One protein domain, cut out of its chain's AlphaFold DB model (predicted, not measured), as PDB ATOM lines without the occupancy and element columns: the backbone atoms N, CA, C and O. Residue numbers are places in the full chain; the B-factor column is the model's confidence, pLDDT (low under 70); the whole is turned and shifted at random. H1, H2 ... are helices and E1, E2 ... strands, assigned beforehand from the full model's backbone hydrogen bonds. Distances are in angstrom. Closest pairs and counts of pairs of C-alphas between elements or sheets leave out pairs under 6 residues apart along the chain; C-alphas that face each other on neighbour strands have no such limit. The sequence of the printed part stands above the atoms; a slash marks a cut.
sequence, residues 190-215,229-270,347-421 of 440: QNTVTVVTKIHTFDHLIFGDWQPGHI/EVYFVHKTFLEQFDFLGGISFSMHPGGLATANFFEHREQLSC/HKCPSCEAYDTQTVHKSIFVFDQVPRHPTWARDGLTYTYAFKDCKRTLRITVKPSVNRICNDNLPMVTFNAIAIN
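Overview. This is residues 190 to 215, 229 to 270 and 347 to 421 of the 440 residues of an uncharacterized protein of Batrachochytrium dendrobatidis (strain JAM81 / FGSC 10211) (UniProt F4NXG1). Two twisted sheets lie face to face as a sandwich, E5 E4 E3 E2 E6 over E7 E8 E1 E9, with the strands of the one at 15 degrees to those of the other. The short helix H1 lies away from both sheets toward one end of the longest axis, and the shorter H2 and H3 lie on the way from E6 to E7. The printed part has 143 residues with three named helices and nine named strands, in the order E1 E2 E3 E4 E5 H1 E6 H2 H3 E7 E8 E9. The first sheet is antiparallel, the second mixed, and the class is mostly strand. The whole is compact, with a radius of gyration of the C-alphas of 15.4 A and spans of 45 by 38 by 27 A.

Arrangement. E1, residues 190 to 197, is an inner strand, antiparallel to E9, residues 412 to 420, with N 192 and O 417 2.9 A apart, and parallel to E8, residues 392 to 400, with N 193 and O 395 at 2.8 A. E7, residues 381 to 386, forms a hairpin with E8, where N 383 and O 396 are 2.8 A apart. In the other, twisted sheet, E2, residues 204 to 209, is antiparallel to E3, residues 230 to 235, with N 206 and O 233 at 2.9 A. E3, E4, residues 245 to 251, and E5, residues 257 to 263, make a meander, each strand the antiparallel neighbour of the one before; N 232 and O 247 are 2.8 A apart, as are N 248 and O 260. E6, residues 359 to 365, is the edge strand antiparallel to E2, with N 207 and O 362 at 2.8 A. Between the sheets, the closest C-alphas of E4 and E8 are those of Met 251 and Leu 394, 7.6 A apart. H1, residues 350 to 356, is on neither sheet; its O i to N i+4 pairs within hydrogen-bond range are 0 of 3, its O i to N i+3 pairs 2 of 4. H2, residues 366 to 369, is on neither sheet, and H3, residues 376 to 379, only grazes the sheet E7 E8 E1 E9; both are too short for an O i to N i+4 pair.

Along the chain. E1 begins at C-alpha 190 (2.506, 43.175, -30.261) and is 22.5 A long. E8 measures 26.4 A and E9 24.9 A, ending at C-alpha 420 (6.730, 47.702, -31.726). H1 spans 10.3 A from C-alpha 350 (-29.564, 37.639, -26.426).

Size, cuts and confidence. The C-alphas farthest apart, of Cys 270 and Asn 421, are 45.3 A apart. Residues 216 to 228 and 271 to 346 are not printed, with C-alpha gaps of 8.4 A and 8.3 A. Of the links printed whole, E8 to E9 is long. The model's pLDDT is under 70 at residues 201 to 202, 212 to 215, 237 to 244, 370 to 377 and 403 to 408.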
ATOM      1  N   GLN A 190       2.779  44.401 -30.998       97.56
ATOM      2  CA  GLN A 190       2.506  43.175 -30.261       97.56
ATOM      3  C   GLN A 190       2.250  43.495 -28.789       97.56
ATOM      4  O   GLN A 190       3.104  44.075 -28.123       97.56
ATOM      5  N   ASN A 191       1.111  43.064 -28.254       96.38
ATOM      6  CA  ASN A 191       0.793  43.189 -26.834       96.38
ATOM      7  C   ASN A 191       0.844  41.815 -26.158       96.38
ATOM      8  O   ASN A 191       0.234  40.861 -26.644       96.38
ATOM      9  N   THR A 192       1.578  41.698 -25.050       96.12
ATOM     10  CA  THR A 192       1.708  40.442 -24.299       96.12
ATOM     11  C   THR A 192       0.953  40.510 -22.980       96.12
ATOM     12  O   THR A 192       1.374  41.168 -22.021       96.12
ATOM     13  N   VAL A 193      -0.119  39.731 -22.897       95.62
ATOM     14  CA  VAL A 193      -0.969  39.598 -21.715       95.62
ATOM     15  C   VAL A 193      -0.665  38.278 -21.020       95.62
ATOM     16  O   VAL A 193      -0.520  37.248 -21.675       95.62
ATOM     17  N   THR A 194      -0.553  38.297 -19.694       94.25
ATOM     18  CA  THR A 194      -0.367  37.091 -18.885       94.25
ATOM     19  C   THR A 194      -1.601  36.895 -18.029       94.25
ATOM     20  O   THR A 194      -2.031  37.811 -17.334       94.25
ATOM     21  N   VAL A 195      -2.162  35.695 -18.090       92.44
ATOM     22  CA  VAL A 195      -3.268  35.254 -17.250       92.44
ATOM     23  C   VAL A 195      -2.711  34.264 -16.245       92.44
ATOM     24  O   VAL A 195      -2.215  33.203 -16.620       92.44
ATOM     25  N   VAL A 196      -2.783  34.604 -14.967       89.56
ATOM     26  CA  VAL A 196      -2.439  33.692 -13.879       89.56
ATOM     27  C   VAL A 196      -3.726  33.060 -13.367       89.56
ATOM     28  O   VAL A 196      -4.662  33.769 -13.003       89.56
ATOM     29  N   THR A 197      -3.782  31.731 -13.339       86.56
ATOM     30  CA  THR A 197      -4.966  30.966 -12.909       86.56
ATOM     31  C   THR A 197      -4.572  29.723 -12.094       86.56
ATOM     32  O   THR A 197      -3.401  29.336 -12.050       86.56
ATOM     33  N   LYS A 198      -5.540  29.110 -11.400       80.69
ATOM     34  CA  LYS A 198      -5.400  27.838 -10.676       80.69
ATOM     35  C   LYS A 198      -5.487  26.673 -11.674       80.69
ATOM     36  O   LYS A 198      -6.504  25.996 -11.735       80.69
ATOM     37  N   ILE A 199      -4.458  26.484 -12.505       75.50
ATOM     38  CA  ILE A 199      -4.460  25.395 -13.494       75.50
ATOM     39  C   ILE A 199      -3.998  24.085 -12.864       75.50
ATOM     40  O   ILE A 199      -2.913  24.006 -12.284       75.50
ATOM     41  N   HIS A 200      -4.793  23.048 -13.076       72.12
ATOM     42  CA  HIS A 200      -4.526  21.665 -12.731       72.12
ATOM     43  C   HIS A 200      -4.323  20.802 -13.982       72.12
ATOM     44  O   HIS A 200      -4.655  21.178 -15.105       72.12
ATOM     45  N   THR A 201      -3.764  19.608 -13.783       68.94
ATOM     46  CA  THR A 201      -3.366  18.685 -14.857       68.94
ATOM     47  C   THR A 201      -4.513  18.302 -15.791       68.94
ATOM     48  O   THR A 201      -4.255  17.999 -16.944       68.94
ATOM     49  N   PHE A 202      -5.765  18.321 -15.339       69.25
ATOM     50  CA  PHE A 202      -6.907  17.904 -16.159       69.25
ATOM     51  C   PHE A 202      -7.626  19.057 -16.847       69.25
ATOM     52  O   PHE A 202      -8.561  18.808 -17.589       69.25
ATOM     53  N   ASP A 203      -7.199  20.298 -16.644       81.62
ATOM     54  CA  ASP A 203      -7.964  21.447 -17.107       81.62
ATOM     55  C   ASP A 203      -7.980  21.589 -18.626       81.62
ATOM     56  O   ASP A 203      -7.109  21.101 -19.352       81.62
ATOM     57  N   HIS A 204      -8.986  22.310 -19.105       87.06
ATOM     58  CA  HIS A 204      -9.218  22.557 -20.515       87.06
ATOM     59  C   HIS A 204      -9.213  24.060 -20.794       87.06
ATOM     60  O   HIS A 204     -10.034  24.816 -20.280       87.06
ATOM     61  N   LEU A 205      -8.251  24.504 -21.601       89.50
ATOM     62  CA  LEU A 205      -8.073  25.899 -21.994       89.50
ATOM     63  C   LEU A 205      -8.604  26.103 -23.413       89.50
ATOM     64  O   LEU A 205      -8.199  25.398 -24.341       89.50
ATOM     65  N   ILE A 206      -9.486  27.079 -23.594       91.81
ATOM     66  CA  ILE A 206     -10.133  27.372 -24.874       91.81
ATOM     67  C   ILE A 206      -9.831  28.817 -25.258       91.81
ATOM     68  O   ILE A 206     -10.014  29.726 -24.452       91.81
ATOM     69  N   PHE A 207      -9.396  29.018 -26.496       94.12
ATOM     70  CA  PHE A 207      -9.139  30.324 -27.087       94.12
ATOM     71  C   PHE A 207      -9.959  30.477 -28.364       94.12
ATOM     72  O   PHE A 207     -10.034  29.547 -29.176       94.12
ATOM     73  N   GLY A 208     -10.539  31.651 -28.561       93.88
ATOM     74  CA  GLY A 208     -11.397  31.932 -29.708       93.88
ATOM     75  C   GLY A 208     -11.594  33.424 -29.938       93.88
ATOM     76  O   GLY A 208     -10.977  34.238 -29.252       93.88
ATOM     77  N   ASP A 209     -12.440  33.782 -30.896       92.00
ATOM     78  CA  ASP A 209     -12.948  35.143 -31.072       92.00
ATOM     79  C   ASP A 209     -14.472  35.188 -30.933       92.00
ATOM     80  O   ASP A 209     -15.200  34.235 -31.242       92.00
ATOM     81  N   TRP A 210     -14.952  36.317 -30.424       88.88
ATOM     82  CA  TRP A 210     -16.366  36.652 -30.434       88.88
ATOM     83  C   TRP A 210     -16.757  37.190 -31.807       88.88
ATOM     84  O   TRP A 210     -15.984  37.902 -32.457       88.88
ATOM     85  N   GLN A 211     -17.978  36.885 -32.246       82.56
ATOM     86  CA  GLN A 211     -18.507  37.527 -33.443       82.56
ATOM     87  C   GLN A 211     -18.764  39.024 -33.189       82.56
ATOM     88  O   GLN A 211     -19.201  39.394 -32.093       82.56
ATOM     89  N   PRO A 212     -18.495  39.896 -34.183       69.94
ATOM     90  CA  PRO A 212     -18.774  41.326 -34.074       69.94
ATOM     91  C   PRO A 212     -20.237  41.587 -33.688       69.94
ATOM     92  O   PRO A 212     -21.140  40.986 -34.262       69.94
ATOM     93  N   GLY A 213     -20.467  42.499 -32.736       64.25
ATOM     94  CA  GLY A 213     -21.810  42.979 -32.373       64.25
ATOM     95  C   GLY A 213     -22.447  42.384 -31.111       64.25
ATOM     96  O   GLY A 213     -23.571  42.760 -30.799       64.25
ATOM     97  N   HIS A 214     -21.763  41.505 -30.367       61.62
ATOM     98  CA  HIS A 214     -22.399  40.782 -29.249       61.62
ATOM     99  C   HIS A 214     -21.980  41.185 -27.819       61.62
ATOM    100  O   HIS A 214     -22.734  40.887 -26.896       61.62
ATOM    101  N   ILE A 215     -20.837  41.854 -27.594       58.16
ATOM    102  CA  ILE A 215     -20.336  42.176 -26.229       58.16
ATOM    103  C   ILE A 215     -19.933  43.650 -26.079       58.16
ATOM    104  O   ILE A 215     -19.027  43.998 -25.328       58.16
ATOM    105  N   GLU A 229     -13.055  40.955 -30.505       88.56
ATOM    106  CA  GLU A 229     -12.622  40.524 -29.180       88.56
ATOM    107  C   GLU A 229     -12.169  39.064 -29.211       88.56
ATOM    108  O   GLU A 229     -12.877  38.182 -29.698       88.56
ATOM    109  N   VAL A 230     -10.989  38.803 -28.660       92.38
ATOM    110  CA  VAL A 230     -10.430  37.460 -28.477       92.38
ATOM    111  C   VAL A 230     -10.779  36.996 -27.077       92.38
ATOM    112  O   VAL A 230     -10.640  37.769 -26.139       92.38
ATOM    113  N   TYR A 231     -11.174  35.746 -26.884       92.12
ATOM    114  CA  TYR A 231     -11.458  35.227 -25.551       92.12
ATOM    115  C   TYR A 231     -10.548  34.080 -25.143       92.12
ATOM    116  O   TYR A 231     -10.003  33.340 -25.964       92.12
ATOM    117  N   PHE A 232     -10.443  33.932 -23.830       91.69
ATOM    118  CA  PHE A 232      -9.855  32.814 -23.124       91.69
ATOM    119  C   PHE A 232     -10.883  32.271 -22.129       91.69
ATOM    120  O   PHE A 232     -11.404  33.021 -21.308       91.69
ATOM    121  N   VAL A 233     -11.158  30.971 -22.182       90.12
ATOM    122  CA  VAL A 233     -11.982  30.265 -21.195       90.12
ATOM    123  C   VAL A 233     -11.143  29.169 -20.560       90.12
ATOM    124  O   VAL A 233     -10.479  28.393 -21.252       90.12
ATOM    125  N   HIS A 234     -11.210  29.090 -19.236       86.31
ATOM    126  CA  HIS A 234     -10.614  28.019 -18.452       86.31
ATOM    127  C   HIS A 234     -11.735  27.138 -17.914       86.31
ATOM    128  O   HIS A 234     -12.554  27.582 -17.117       86.31
ATOM    129  N   LYS A 235     -11.782  25.889 -18.373       83.31
ATOM    130  CA  LYS A 235     -12.696  24.871 -17.861       83.31
ATOM    131  C   LYS A 235     -11.938  23.935 -16.931       83.31
ATOM    132  O   LYS A 235     -10.967  23.299 -17.340       83.31
ATOM    133  N   THR A 236     -12.396  23.861 -15.691       75.12
ATOM    134  CA  THR A 236     -11.936  22.883 -14.705       75.12
ATOM    135  C   THR A 236     -12.874  21.681 -14.714       75.12
ATOM    136  O   THR A 236     -14.089  21.836 -14.815       75.12
ATOM    137  N   PHE A 237     -12.316  20.477 -14.599       65.75
ATOM    138  CA  PHE A 237     -13.105  19.260 -14.354       65.75
ATOM    139  C   PHE A 237     -13.424  19.069 -12.867       65.75
ATOM    140  O   PHE A 237     -14.253  18.241 -12.504       65.75
ATOM    141  N   LEU A 238     -12.751  19.825 -12.000       61.34
ATOM    142  CA  LEU A 238     -13.016  19.868 -10.573       61.34
ATOM    143  C   LEU A 238     -13.913  21.081 -10.311       61.34
ATOM    144  O   LEU A 238     -13.441  22.215 -10.280       61.34
ATOM    145  N   GLU A 239     -15.212  20.833 -10.136       54.12
ATOM    146  CA  GLU A 239     -16.263  21.849  -9.927       54.12
ATOM    147  C   GLU A 239     -16.081  22.690  -8.648       54.12
ATOM    148  O   GLU A 239     -16.790  23.667  -8.438       54.12
ATOM    149  N   GLN A 240     -15.121  22.339  -7.784       54.94
ATOM    150  CA  GLN A 240     -14.862  23.025  -6.513       54.94
ATOM    151  C   GLN A 240     -14.075  24.340  -6.649       54.94
ATOM    152  O   GLN A 240     -13.706  24.921  -5.630       54.94
ATOM    153  N   PHE A 241     -13.774  24.805  -7.864       52.75
ATOM    154  CA  PHE A 241     -13.007  26.036  -8.073       52.75
ATOM    155  C   PHE A 241     -13.886  27.168  -8.619       52.75
ATOM    156  O   PHE A 241     -14.528  27.035  -9.657       52.75
ATOM    157  N   ASP A 242     -13.857  28.297  -7.907       53.72
ATOM    158  CA  ASP A 242     -14.799  29.431  -7.940       53.72
ATOM    159  C   ASP A 242     -14.906  30.235  -9.255       53.72
ATOM    160  O   ASP A 242     -15.633  31.225  -9.306       53.72
ATOM    161  N   PHE A 243     -14.217  29.847 -10.332       58.62
ATOM    162  CA  PHE A 243     -14.247  30.578 -11.604       58.62
ATOM    163  C   PHE A 243     -14.704  29.680 -12.757       58.62
ATOM    164  O   PHE A 243     -13.894  29.047 -13.434       58.62
ATOM    165  N   LEU A 244     -16.014  29.658 -13.009       67.50
ATOM    166  CA  LEU A 244     -16.592  29.107 -14.235       67.50
ATOM    167  C   LEU A 244     -16.852  30.278 -15.182       67.50
ATOM    168  O   LEU A 244     -17.990  30.685 -15.369       67.50
ATOM    169  N   GLY A 245     -15.798  30.871 -15.736       81.12
ATOM    170  CA  GLY A 245     -15.896  32.046 -16.600       81.12
ATOM    171  C   GLY A 245     -14.777  32.123 -17.627       81.12
ATOM    172  O   GLY A 245     -14.062  31.151 -17.892       81.12
ATOM    173  N   GLY A 246     -14.614  33.301 -18.214       89.69
ATOM    174  CA  GLY A 246     -13.525  33.595 -19.129       89.69
ATOM    175  C   GLY A 246     -13.082  35.048 -19.076       89.69
ATOM    176  O   GLY A 246     -13.588  35.865 -18.307       89.69
ATOM    177  N   ILE A 247     -12.086  35.350 -19.896       92.75
ATOM    178  CA  ILE A 247     -11.537  36.686 -20.080       92.75
ATOM    179  C   ILE A 247     -11.640  37.010 -21.565       92.75
ATOM    180  O   ILE A 247     -11.132  36.250 -22.392       92.75
ATOM    181  N   SER A 248     -12.310  38.104 -21.912       93.50
ATOM    182  CA  SER A 248     -12.231  38.695 -23.243       93.50
ATOM    183  C   SER A 248     -11.118  39.734 -23.273       93.50
ATOM    184  O   SER A 248     -10.844  40.420 -22.289       93.50
ATOM    185  N   PHE A 249     -10.448  39.819 -24.408       94.25
ATOM    186  CA  PHE A 249      -9.382  40.751 -24.698       94.25
ATOM    187  C   PHE A 249      -9.757  41.515 -25.955       94.25
ATOM    188  O   PHE A 249     -10.066  40.918 -26.989       94.25
ATOM    189  N   SER A 250      -9.664  42.831 -25.887       92.19
ATOM    190  CA  SER A 250      -9.758  43.695 -27.057       92.19
ATOM    191  C   SER A 250      -8.440  44.437 -27.228       92.19
ATOM    192  O   SER A 250      -7.689  44.632 -26.271       92.19
ATOM    193  N   MET A 251      -8.123  44.824 -28.459       91.75
ATOM    194  CA  MET A 251      -6.944  45.629 -28.753       91.75
ATOM    195  C   MET A 251      -7.366  46.773 -29.652       91.75
ATOM    196  O   MET A 251      -7.821  46.545 -30.769       91.75
ATOM    197  N   HIS A 252      -7.217  48.005 -29.181       89.75
ATOM    198  CA  HIS A 252      -7.548  49.181 -29.974       89.75
ATOM    199  C   HIS A 252      -6.640  49.285 -31.212       89.75
ATOM    200  O   HIS A 252      -5.530  48.748 -31.201       89.75
ATOM    201  N   PRO A 253      -7.043  50.025 -32.262       88.00
ATOM    202  CA  PRO A 253      -6.214  50.248 -33.451       88.00
ATOM    203  C   PRO A 253      -4.819  50.828 -33.155       88.00
ATOM    204  O   PRO A 253      -3.868  50.556 -33.874       88.00
ATOM    205  N   GLY A 254      -4.672  51.589 -32.064       88.19
ATOM    206  CA  GLY A 254      -3.368  52.074 -31.590       88.19
ATOM    207  C   GLY A 254      -2.530  51.037 -30.828       88.19
ATOM    208  O   GLY A 254      -1.440  51.359 -30.392       88.19
ATOM    209  N   GLY A 255      -3.015  49.807 -30.638       90.06
ATOM    210  CA  GLY A 255      -2.277  48.707 -30.008       90.06
ATOM    211  C   GLY A 255      -2.402  48.579 -28.482       90.06
ATOM    212  O   GLY A 255      -1.804  47.684 -27.877       90.06
ATOM    213  N   LEU A 256      -3.213  49.423 -27.842       91.62
ATOM    214  CA  LEU A 256      -3.571  49.263 -26.432       91.62
ATOM    215  C   LEU A 256      -4.532  48.084 -26.262       91.62
ATOM    216  O   LEU A 256      -5.624  48.097 -26.829       91.62
ATOM    217  N   ALA A 257      -4.133  47.089 -25.471       93.38
ATOM    218  CA  ALA A 257      -4.993  45.971 -25.108       93.38
ATOM    219  C   ALA A 257      -5.777  46.264 -23.825       93.38
ATOM    220  O   ALA A 257      -5.261  46.901 -22.905       93.38
ATOM    221  N   THR A 258      -7.001  45.755 -23.755       93.00
ATOM    222  CA  THR A 258      -7.832  45.741 -22.547       93.00
ATOM    223  C   THR A 258      -8.337  44.325 -22.289       93.00
ATOM    224  O   THR A 258      -8.224  43.454 -23.155       93.00
ATOM    225  N   ALA A 259      -8.831  44.070 -21.079       93.62
ATOM    226  CA  ALA A 259      -9.350  42.769 -20.690       93.62
ATOM    227  C   ALA A 259     -10.616  42.936 -19.851       93.62
ATOM    228  O   ALA A 259     -10.638  43.771 -18.947       93.62
ATOM    229  N   ASN A 260     -11.626  42.114 -20.122       91.88
ATOM    230  CA  ASN A 260     -12.884  42.071 -19.384       91.88
ATOM    231  C   ASN A 260     -13.186  40.630 -18.971       91.88
ATOM    232  O   ASN A 260     -12.921  39.691 -19.718       91.88
ATOM    233  N   PHE A 261     -13.741  40.441 -17.778       90.50
ATOM    234  CA  PHE A 261     -14.168  39.121 -17.312       90.50
ATOM    235  C   PHE A 261     -15.620  38.872 -17.713       90.50
ATOM    236  O   PHE A 261     -16.434  39.796 -17.689       90.50
ATOM    237  N   PHE A 262     -15.946  37.628 -18.049       89.12
ATOM    238  CA  PHE A 262     -17.314  37.200 -18.322       89.12
ATOM    239  C   PHE A 262     -17.618  35.867 -17.633       89.12
ATOM    240  O   PHE A 262     -16.732  35.036 -17.432       89.12
ATOM    241  N   GLU A 263     -18.878  35.672 -17.260       87.38
ATOM    242  CA  GLU A 263     -19.373  34.438 -16.639       87.38
ATOM    243  C   GLU A 263     -19.535  33.333 -17.688       87.38
ATOM    244  O   GLU A 263     -19.809  33.607 -18.847       87.38
ATOM    245  N   HIS A 264     -19.393  32.059 -17.338       86.06
ATOM    246  CA  HIS A 264     -19.706  30.988 -18.286       86.06
ATOM    247  C   HIS A 264     -21.221  30.933 -18.516       86.06
ATOM    248  O   HIS A 264     -22.005  31.205 -17.606       86.06
ATOM    249  N   ARG A 265     -21.655  30.500 -19.709       85.19
ATOM    250  CA  ARG A 265     -23.084  30.372 -20.058       85.19
ATOM    251  C   ARG A 265     -23.899  29.648 -18.984       85.19
ATOM    252  O   ARG A 265     -25.022  30.033 -18.696       85.19
ATOM    253  N   GLU A 266     -23.321  28.605 -18.398       82.75
ATOM    254  CA  GLU A 266     -23.971  27.763 -17.386       82.75
ATOM    255  C   GLU A 266     -24.206  28.474 -16.047       82.75
ATOM    256  O   GLU A 266     -25.015  28.001 -15.257       82.75
ATOM    257  N   GLN A 267     -23.548  29.609 -15.800       84.62
ATOM    258  CA  GLN A 267     -23.782  30.451 -14.623       84.62
ATOM    259  C   GLN A 267     -24.836  31.537 -14.864       84.62
ATOM    260  O   GLN A 267     -25.336  32.125 -13.906       84.62
ATOM    261  N   LEU A 268     -25.210  31.794 -16.122       85.44
ATOM    262  CA  LEU A 268     -26.184  32.829 -16.437       85.44
ATOM    263  C   LEU A 268     -27.554  32.457 -15.868       85.44
ATOM    264  O   LEU A 268     -28.080  31.369 -16.113       85.44
ATOM    265  N   SER A 269     -28.174  33.401 -15.161       88.94
ATOM    266  CA  SER A 269     -29.469  33.206 -14.495       88.94
ATOM    267  C   SER A 269     -30.572  32.725 -15.443       88.94
ATOM    268  O   SER A 269     -31.358  31.852 -15.085       88.94
ATOM    269  N   CYS A 270     -30.601  33.242 -16.674       90.12
ATOM    270  CA  CYS A 270     -31.541  32.817 -17.711       90.12
ATOM    271  C   CYS A 270     -31.356  31.347 -18.119       90.12
ATOM    272  O   CYS A 270     -32.341  30.625 -18.271       90.12
ATOM    273  N   HIS A 347     -30.847  27.130 -25.338       84.00
ATOM    274  CA  HIS A 347     -31.414  28.324 -24.720       84.00
ATOM    275  C   HIS A 347     -31.274  29.528 -25.654       84.00
ATOM    276  O   HIS A 347     -30.152  29.919 -25.985       84.00
ATOM    277  N   LYS A 348     -32.401  30.128 -26.051       84.75
ATOM    278  CA  LYS A 348     -32.442  31.307 -26.924       84.75
ATOM    279  C   LYS A 348     -32.715  32.564 -26.103       84.75
ATOM    280  O   LYS A 348     -33.862  32.869 -25.791       84.75
ATOM    281  N   CYS A 349     -31.663  33.302 -25.781       86.88
ATOM    282  CA  CYS A 349     -31.767  34.673 -25.291       86.88
ATOM    283  C   CYS A 349     -30.558  35.481 -25.787       86.88
ATOM    284  O   CYS A 349     -29.508  34.875 -26.023       86.88
ATOM    285  N   PRO A 350     -30.657  36.818 -25.900       82.94
ATOM    286  CA  PRO A 350     -29.564  37.639 -26.426       82.94
ATOM    287  C   PRO A 350     -28.228  37.440 -25.690       82.94
ATOM    288  O   PRO A 350     -27.173  37.384 -26.315       82.94
ATOM    289  N   SER A 351     -28.266  37.263 -24.362       82.25
ATOM    290  CA  SER A 351     -27.065  37.053 -23.539       82.25
ATOM    291  C   SER A 351     -26.405  35.691 -23.768       82.25
ATOM    292  O   SER A 351     -25.182  35.587 -23.740       82.25
ATOM    293  N   CYS A 352     -27.192  34.634 -23.992       84.94
ATOM    294  CA  CYS A 352     -26.663  33.289 -24.232       84.94
ATOM    295  C   CYS A 352     -26.291  33.045 -25.695       84.94
ATOM    296  O   CYS A 352     -25.400  32.242 -25.955       84.94
ATOM    297  N   GLU A 353     -26.952  33.722 -26.634       84.69
ATOM    298  CA  GLU A 353     -26.699  33.588 -28.072       84.69
ATOM    299  C   GLU A 353     -25.257  33.965 -28.433       84.69
ATOM    300  O   GLU A 353     -24.647  33.315 -29.276       84.69
ATOM    301  N   ALA A 354     -24.658  34.916 -27.707       82.12
ATOM    302  CA  ALA A 354     -23.241  35.247 -27.845       82.12
ATOM    303  C   ALA A 354     -22.322  34.015 -27.681       82.12
ATOM    304  O   ALA A 354     -21.313  33.895 -28.370       82.12
ATOM    305  N   TYR A 355     -22.666  33.072 -26.796       84.94
ATOM    306  CA  TYR A 355     -21.877  31.849 -26.583       84.94
ATOM    307  C   TYR A 355     -22.037  30.841 -27.723       84.94
ATOM    308  O   TYR A 355     -21.156  30.006 -27.921       84.94
ATOM    309  N   ASP A 356     -23.146  30.907 -28.459       83.06
ATOM    310  CA  ASP A 356     -23.411  30.048 -29.615       83.06
ATOM    311  C   ASP A 356     -22.716  30.564 -30.886       83.06
ATOM    312  O   ASP A 356     -22.455  29.782 -31.799       83.06
ATOM    313  N   THR A 357     -22.357  31.853 -30.930       82.94
ATOM    314  CA  THR A 357     -21.652  32.483 -32.060       82.94
ATOM    315  C   THR A 357     -20.127  32.505 -31.907       82.94
ATOM    316  O   THR A 357     -19.421  32.924 -32.827       82.94
ATOM    317  N   GLN A 358     -19.592  32.024 -30.782       88.31
ATOM    318  CA  GLN A 358     -18.149  31.914 -30.559       88.31
ATOM    319  C   GLN A 358     -17.470  31.038 -31.615       88.31
ATOM    320  O   GLN A 358     -17.911  29.921 -31.898       88.31
ATOM    321  N   THR A 359     -16.333  31.501 -32.132       91.50
ATOM    322  CA  THR A 359     -15.465  30.667 -32.967       91.50
ATOM    323  C   THR A 359     -14.256  30.229 -32.153       91.50
ATOM    324  O   THR A 359     -13.446  31.043 -31.713       91.50
ATOM    325  N   VAL A 360     -14.134  28.918 -31.934       92.38
ATOM    326  CA  VAL A 360     -13.005  28.324 -31.209       92.38
ATOM    327  C   VAL A 360     -11.835  28.136 -32.169       92.38
ATOM    328  O   VAL A 360     -11.923  27.346 -33.107       92.38
ATOM    329  N   HIS A 361     -10.714  28.802 -31.894       92.88
ATOM    330  CA  HIS A 361      -9.475  28.659 -32.669       92.88
ATOM    331  C   HIS A 361      -8.553  27.599 -32.091       92.88
ATOM    332  O   HIS A 361      -7.884  26.870 -32.825       92.88
ATOM    333  N   LYS A 362      -8.485  27.517 -30.760       92.62
ATOM    334  CA  LYS A 362      -7.584  26.598 -30.069       92.62
ATOM    335  C   LYS A 362      -8.241  26.032 -28.822       92.62
ATOM    336  O   LYS A 362      -8.877  26.740 -28.053       92.62
ATOM    337  N   SER A 363      -8.053  24.737 -28.624       92.50
ATOM    338  CA  SER A 363      -8.648  23.952 -27.548       92.50
ATOM    339  C   SER A 363      -7.565  23.026 -27.012       92.50
ATOM    340  O   SER A 363      -6.982  22.262 -27.782       92.50
ATOM    341  N   ILE A 364      -7.213  23.163 -25.736       88.06
ATOM    342  CA  ILE A 364      -6.023  22.530 -25.166       88.06
ATOM    343  C   ILE A 364      -6.372  21.869 -23.846       88.06
ATOM    344  O   ILE A 364      -6.637  22.550 -22.857       88.06
ATOM    345  N   PHE A 365      -6.309  20.546 -23.820       86.19
ATOM    346  CA  PHE A 365      -6.312  19.792 -22.578       86.19
ATOM    347  C   PHE A 365      -4.906  19.826 -21.987       86.19
ATOM    348  O   PHE A 365      -3.936  19.427 -22.636       86.19
ATOM    349  N   VAL A 366      -4.785  20.342 -20.766       80.88
ATOM    350  CA  VAL A 366      -3.499  20.494 -20.077       80.88
ATOM    351  C   VAL A 366      -2.821  19.135 -19.924       80.88
ATOM    352  O   VAL A 366      -1.614  19.036 -20.142       80.88
ATOM    353  N   PHE A 367      -3.601  18.082 -19.669       77.94
ATOM    354  CA  PHE A 367      -3.121  16.708 -19.521       77.94
ATOM    355  C   PHE A 367      -2.297  16.250 -20.726       77.94
ATOM    356  O   PHE A 367      -1.216  15.692 -20.553       77.94
ATOM    357  N   ASP A 368      -2.751  16.565 -21.940       75.56
ATOM    358  CA  ASP A 368      -2.072  16.179 -23.180       75.56
ATOM    359  C   ASP A 368      -0.729  16.904 -23.361       75.56
ATOM    360  O   ASP A 368       0.150  16.441 -24.094       75.56
ATOM    361  N   GLN A 369      -0.557  18.048 -22.692       70.69
ATOM    362  CA  GLN A 369       0.651  18.868 -22.764       70.69
ATOM    363  C   GLN A 369       1.687  18.487 -21.702       70.69
ATOM    364  O   GLN A 369       2.883  18.621 -21.965       70.69
ATOM    365  N   VAL A 370       1.268  17.980 -20.533       63.62
ATOM    366  CA  VAL A 370       2.179  17.669 -19.411       63.62
ATOM    367  C   VAL A 370       3.332  16.731 -19.809       63.62
ATOM    368  O   VAL A 370       4.473  17.043 -19.459       63.62
ATOM    369  N   PRO A 371       3.122  15.639 -20.576       60.25
ATOM    370  CA  PRO A 371       4.221  14.758 -20.981       60.25
ATOM    371  C   PRO A 371       5.225  15.423 -21.930       60.25
ATOM    372  O   PRO A 371       6.395  15.050 -21.946       60.25
ATOM    373  N   ARG A 372       4.776  16.388 -22.744       58.94
ATOM    374  CA  ARG A 372       5.599  17.056 -23.769       58.94
ATOM    375  C   ARG A 372       6.304  18.301 -23.236       58.94
ATOM    376  O   ARG A 372       7.360  18.668 -23.742       58.94
ATOM    377  N   HIS A 373       5.743  18.919 -22.203       59.44
ATOM    378  CA  HIS A 373       6.255  20.132 -21.582       59.44
ATOM    379  C   HIS A 373       6.263  19.977 -20.059       59.44
ATOM    380  O   HIS A 373       5.424  20.564 -19.387       59.44
ATOM    381  N   PRO A 374       7.213  19.233 -19.465       61.38
ATOM    382  CA  PRO A 374       7.269  19.054 -18.011       61.38
ATOM    383  C   PRO A 374       7.465  20.382 -17.256       61.38
ATOM    384  O   PRO A 374       7.098  20.495 -16.089       61.38
ATOM    385  N   THR A 375       7.995  21.411 -17.928       66.62
ATOM    386  CA  THR A 375       8.159  22.777 -17.408       66.62
ATOM    387  C   THR A 375       6.958  23.684 -17.669       66.62
ATOM    388  O   THR A 375       7.045  24.879 -17.387       66.62
ATOM    389  N   TRP A 376       5.824  23.158 -18.150       69.62
ATOM    390  CA  TRP A 376       4.620  23.954 -18.436       69.62
ATOM    391  C   TRP A 376       4.186  24.811 -17.240       69.62
ATOM    392  O   TRP A 376       3.716  25.932 -17.416       69.62
ATOM    393  N   ALA A 377       4.423  24.325 -16.017       67.25
ATOM    394  CA  ALA A 377       4.132  25.066 -14.799       67.25
ATOM    395  C   ALA A 377       4.965  26.352 -14.634       67.25
ATOM    396  O   ALA A 377       4.531  27.298 -13.981       67.25
ATOM    397  N   ARG A 378       6.160  26.405 -15.229       72.31
ATOM    398  CA  ARG A 378       7.067  27.559 -15.191       72.31
ATOM    399  C   ARG A 378       6.855  28.488 -16.384       72.31
ATOM    400  O   ARG A 378       6.776  29.709 -16.218       72.31
ATOM    401  N   ASP A 379       6.772  27.905 -17.574       79.25
ATOM    402  CA  ASP A 379       6.780  28.661 -18.828       79.25
ATOM    403  C   ASP A 379       5.373  29.157 -19.192       79.25
ATOM    404  O   ASP A 379       5.212  30.250 -19.745       79.25
ATOM    405  N   GLY A 380       4.347  28.421 -18.763       85.81
ATOM    406  CA  GLY A 380       2.961  28.649 -19.139       85.81
ATOM    407  C   GLY A 380       2.654  28.187 -20.555       85.81
ATOM    408  O   GLY A 380       3.492  27.639 -21.270       85.81
ATOM    409  N   LEU A 381       1.415  28.428 -20.964       88.75
ATOM    410  CA  LEU A 381       0.932  28.168 -22.305       88.75
ATOM    411  C   LEU A 381       0.699  29.480 -23.041       88.75
ATOM    412  O   LEU A 381      -0.053  30.327 -22.568       88.75
ATOM    413  N   THR A 382       1.291  29.632 -24.221       91.25
ATOM    414  CA  THR A 382       1.102  30.831 -25.041       91.25
ATOM    415  C   THR A 382       0.179  30.562 -26.229       91.25
ATOM    416  O   THR A 382       0.305  29.564 -26.947       91.25
ATOM    417  N   TYR A 383      -0.753  31.483 -26.437       94.38
ATOM    418  CA  TYR A 383      -1.584  31.607 -27.624       94.38
ATOM    419  C   TYR A 383      -1.338  32.976 -28.258       94.38
ATOM    420  O   TYR A 383      -1.321  33.991 -27.564       94.38
ATOM    421  N   THR A 384      -1.136  32.996 -29.570       95.81
ATOM    422  CA  THR A 384      -0.887  34.220 -30.333       95.81
ATOM    423  C   THR A 384      -2.016  34.399 -31.330       95.81
ATOM    424  O   THR A 384      -2.313  33.484 -32.095       95.81
ATOM    425  N   TYR A 385      -2.619  35.581 -31.320       95.50
ATOM    426  CA  TYR A 385      -3.670  35.979 -32.238       95.50
ATOM    427  C   TYR A 385      -3.207  37.189 -33.048       95.50
ATOM    428  O   TYR A 385      -2.925  38.247 -32.482       95.50
ATOM    429  N   ALA A 386      -3.120  37.026 -34.365       95.06
ATOM    430  CA  ALA A 386      -2.846  38.113 -35.294       95.06
ATOM    431  C   ALA A 386      -4.172  38.716 -35.773       95.06
ATOM    432  O   ALA A 386      -5.059  37.993 -36.230       95.06
ATOM    433  N   PHE A 387      -4.312  40.035 -35.666       92.50
ATOM    434  CA  PHE A 387      -5.488  40.734 -36.176       92.50
ATOM    435  C   PHE A 387      -5.452  40.806 -37.704       92.50
ATOM    436  O   PHE A 387      -4.393  40.732 -38.330       92.50
ATOM    437  N   LYS A 388      -6.630  40.979 -38.315       90.88
ATOM    438  CA  LYS A 388      -6.790  41.000 -39.778       90.88
ATOM    439  C   LYS A 388      -5.976  42.093 -40.472       90.88
ATOM    440  O   LYS A 388      -5.550  41.901 -41.604       90.88
ATOM    441  N   ASP A 389      -5.739  43.210 -39.792       88.94
ATOM    442  CA  ASP A 389      -4.932  44.314 -40.317       88.94
ATOM    443  C   ASP A 389      -3.435  43.991 -40.428       88.94
ATOM    444  O   ASP A 389      -2.687  44.795 -40.977       88.94
ATOM    445  N   CYS A 390      -2.987  42.842 -39.903       90.94
ATOM    446  CA  CYS A 390      -1.586  42.420 -39.839       90.94
ATOM    447  C   CYS A 390      -0.655  43.403 -39.096       90.94
ATOM    448  O   CYS A 390       0.561  43.202 -39.050       90.94
ATOM    449  N   LYS A 391      -1.207  44.447 -38.469       93.38
ATOM    450  CA  LYS A 391      -0.479  45.461 -37.696       93.38
ATOM    451  C   LYS A 391      -0.554  45.190 -36.206       93.38
ATOM    452  O   LYS A 391       0.241  45.741 -35.455       93.38
ATOM    453  N   ARG A 392      -1.494  44.361 -35.756       94.81
ATOM    454  CA  ARG A 392      -1.668  44.048 -34.338       94.81
ATOM    455  C   ARG A 392      -1.530  42.555 -34.082       94.81
ATOM    456  O   ARG A 392      -2.105  41.731 -34.794       94.81
ATOM    457  N   THR A 393      -0.832  42.226 -33.003       96.62
ATOM    458  CA  THR A 393      -0.733  40.867 -32.474       96.62
ATOM    459  C   THR A 393      -0.999  40.878 -30.977       96.62
ATOM    460  O   THR A 393      -0.348  41.601 -30.222       96.62
ATOM    461  N   LEU A 394      -1.923  40.038 -30.522       96.44
ATOM    462  CA  LEU A 394      -2.151  39.785 -29.105       96.44
ATOM    463  C   LEU A 394      -1.549  38.433 -28.727       96.44
ATOM    464  O   LEU A 394      -1.902  37.396 -29.289       96.44
ATOM    465  N   ARG A 395      -0.654  38.433 -27.744       96.69
ATOM    466  CA  ARG A 395      -0.022  37.230 -27.205       96.69
ATOM    467  C   ARG A 395      -0.514  36.988 -25.785       96.69
ATOM    468  O   ARG A 395      -0.135  37.703 -24.862       96.69
ATOM    469  N   ILE A 396      -1.333  35.962 -25.604       95.69
ATOM    470  CA  ILE A 396      -1.909  35.566 -24.318       95.69
ATOM    471  C   ILE A 396      -1.063  34.431 -23.747       95.69
ATOM    472  O   ILE A 396      -0.920  33.383 -24.369       95.69
ATOM    473  N   THR A 397      -0.489  34.629 -22.567       93.06
ATOM    474  CA  THR A 397       0.305  33.622 -21.856       93.06
ATOM    475  C   THR A 397      -0.417  33.215 -20.584       93.06
ATOM    476  O   THR A 397      -0.593  34.022 -19.683       93.06
ATOM    477  N   VAL A 398      -0.830  31.962 -20.489       91.31
ATOM    478  CA  VAL A 398      -1.555  31.439 -19.337       91.31
ATOM    479  C   VAL A 398      -0.589  30.675 -18.444       91.31
ATOM    480  O   VAL A 398       0.058  29.733 -18.897       91.31
ATOM    481  N   LYS A 399      -0.461  31.080 -17.182       88.94
ATOM    482  CA  LYS A 399       0.456  30.475 -16.209       88.94
ATOM    483  C   LYS A 399      -0.307  29.947 -14.998       88.94
ATOM    484  O   LYS A 399      -1.240  30.612 -14.542       88.94
ATOM    485  N   PRO A 400       0.097  28.801 -14.429       86.38
ATOM    486  CA  PRO A 400      -0.401  28.423 -13.122       86.38
ATOM    487  C   PRO A 400       0.161  29.363 -12.051       86.38
ATOM    488  O   PRO A 400       1.270  29.892 -12.171       86.38
ATOM    489  N   SER A 401      -0.588  29.563 -10.972       84.44
ATOM    490  CA  SER A 401      -0.070  30.236  -9.782       84.44
ATOM    491  C   SER A 401       1.062  29.402  -9.158       84.44
ATOM    492  O   SER A 401       0.816  28.334  -8.604       84.44
ATOM    493  N   VAL A 402       2.307  29.884  -9.238       74.56
ATOM    494  CA  VAL A 402       3.518  29.148  -8.803       74.56
ATOM    495  C   VAL A 402       3.640  29.037  -7.272       74.56
ATOM    496  O   VAL A 402       4.383  28.205  -6.760       74.56
ATOM    497  N   ASN A 403       2.861  29.810  -6.517       64.38
ATOM    498  CA  ASN A 403       2.872  29.789  -5.057       64.38
ATOM    499  C   ASN A 403       1.516  29.311  -4.514       64.38
ATOM    500  O   ASN A 403       0.483  29.617  -5.109       64.38
ATOM    501  N   ARG A 404       1.499  28.681  -3.322       51.19
ATOM    502  CA  ARG A 404       0.295  28.510  -2.465       51.19
ATOM    503  C   ARG A 404      -0.239  29.860  -1.954       51.19
ATOM    504  O   ARG A 404      -0.641  29.994  -0.802       51.19
ATOM    505  N   ILE A 405      -0.184  30.900  -2.773       47.69
ATOM    506  CA  ILE A 405      -0.916  32.113  -2.489       47.69
ATOM    507  C   ILE A 405      -2.376  31.711  -2.696       47.69
ATOM    508  O   ILE A 405      -2.838  31.586  -3.830       47.69
ATOM    509  N   CYS A 406      -3.073  31.456  -1.589       51.25
ATOM    510  CA  CYS A 406      -4.530  31.467  -1.503       51.25
ATOM    511  C   CYS A 406      -5.026  32.887  -1.806       51.25
ATOM    512  O   CYS A 406      -5.583  33.559  -0.948       51.25
ATOM    513  N   ASN A 407      -4.740  33.389  -3.003       54.09
ATOM    514  CA  ASN A 407      -5.416  34.564  -3.496       54.09
ATOM    515  C   ASN A 407      -6.771  34.060  -3.965       54.09
ATOM    516  O   ASN A 407      -6.877  33.376  -4.985       54.09
ATOM    517  N   ASP A 408      -7.795  34.435  -3.212       61.38
ATOM    518  CA  ASP A 408      -9.196  34.299  -3.607       61.38
ATOM    519  C   ASP A 408      -9.497  35.094  -4.898       61.38
ATOM    520  O   ASP A 408     -10.519  34.894  -5.535       61.38
ATOM    521  N   ASN A 409      -8.561  35.943  -5.342       71.12
ATOM    522  CA  ASN A 409      -8.688  36.839  -6.494       71.12
ATOM    523  C   ASN A 409      -8.130  36.264  -7.813       71.12
ATOM    524  O   ASN A 409      -7.627  37.021  -8.643       71.12
ATOM    525  N   LEU A 410      -8.126  34.940  -8.000       79.12
ATOM    526  CA  LEU A 410      -7.791  34.336  -9.297       79.12
ATOM    527  C   LEU A 410      -9.064  34.159 -10.141       79.12
ATOM    528  O   LEU A 410     -10.096  33.807  -9.573       79.12
ATOM    529  N   PRO A 411      -8.997  34.325 -11.477       87.19
ATOM    530  CA  PRO A 411      -7.806  34.599 -12.289       87.19
ATOM    531  C   PRO A 411      -7.328  36.063 -12.250       87.19
ATOM    532  O   PRO A 411      -8.118  36.993 -12.150       87.19
ATOM    533  N   MET A 412      -6.013  36.265 -12.383       88.94
ATOM    534  CA  MET A 412      -5.372  37.587 -12.440       88.94
ATOM    535  C   MET A 412      -4.825  37.853 -13.845       88.94
ATOM    536  O   MET A 412      -4.146  37.001 -14.416       88.94
ATOM    537  N   VAL A 413      -5.068  39.050 -14.377       91.69
ATOM    538  CA  VAL A 413      -4.591  39.477 -15.699       91.69
ATOM    539  C   VAL A 413      -3.542  40.573 -15.545       91.69
ATOM    540  O   VAL A 413      -3.783  41.573 -14.872       91.69
ATOM    541  N   THR A 414      -2.387  40.404 -16.186       92.94
ATOM    542  CA  THR A 414      -1.322  41.414 -16.233       92.94
ATOM    543  C   THR A 414      -0.929  41.729 -17.672       92.94
ATOM    544  O   THR A 414      -0.658  40.836 -18.478       92.94
ATOM    545  N   PHE A 415      -0.850  43.019 -17.995       91.50
ATOM    546  CA  PHE A 415      -0.311  43.518 -19.260       91.50
ATOM    547  C   PHE A 415       1.194  43.704 -19.085       91.50
ATOM    548  O   PHE A 415       1.627  44.589 -18.351       91.50
ATOM    549  N   ASN A 416       1.992  42.812 -19.672       81.31
ATOM    550  CA  ASN A 416       3.404  42.675 -19.289       81.31
ATOM    551  C   ASN A 416       4.334  43.484 -20.181       81.31
ATOM    552  O   ASN A 416       5.343  43.989 -19.703       81.31
ATOM    553  N   ALA A 417       4.026  43.552 -21.475       90.12
ATOM    554  CA  ALA A 417       4.904  44.168 -22.454       90.12
ATOM    555  C   ALA A 417       4.129  44.575 -23.707       90.12
ATOM    556  O   ALA A 417       3.239  43.850 -24.160       90.12
ATOM    557  N   ILE A 418       4.530  45.706 -24.282       95.31
ATOM    558  CA  ILE A 418       4.231  46.066 -25.666       95.31
ATOM    559  C   ILE A 418       5.546  46.054 -26.433       95.31
ATOM    560  O   ILE A 418       6.527  46.636 -25.970       95.31
ATOM    561  N   ALA A 419       5.540  45.431 -27.605       97.12
ATOM    562  CA  ALA A 419       6.613  45.521 -28.577       97.12
ATOM    563  C   ALA A 419       6.118  46.234 -29.835       97.12
ATOM    564  O   ALA A 419       4.985  46.018 -30.269       97.12
ATOM    565  N   ILE A 420       6.974  47.058 -30.432       97.38
ATOM    566  CA  ILE A 420       6.730  47.702 -31.726       97.38
ATOM    567  C   ILE A 420       7.807  47.217 -32.691       97.38
ATOM    568  O   ILE A 420       8.993  47.348 -32.398       97.38
ATOM    569  N   ASN A 421       7.414  46.628 -33.820       96.81
ATOM    570  CA  ASN A 421       8.315  46.018 -34.805       96.81
ATOM    571  C   ASN A 421       9.320  45.045 -34.158       96.81
ATOM    572  O   ASN A 421      10.509  45.071 -34.461       96.81
TER     573      ASN A 421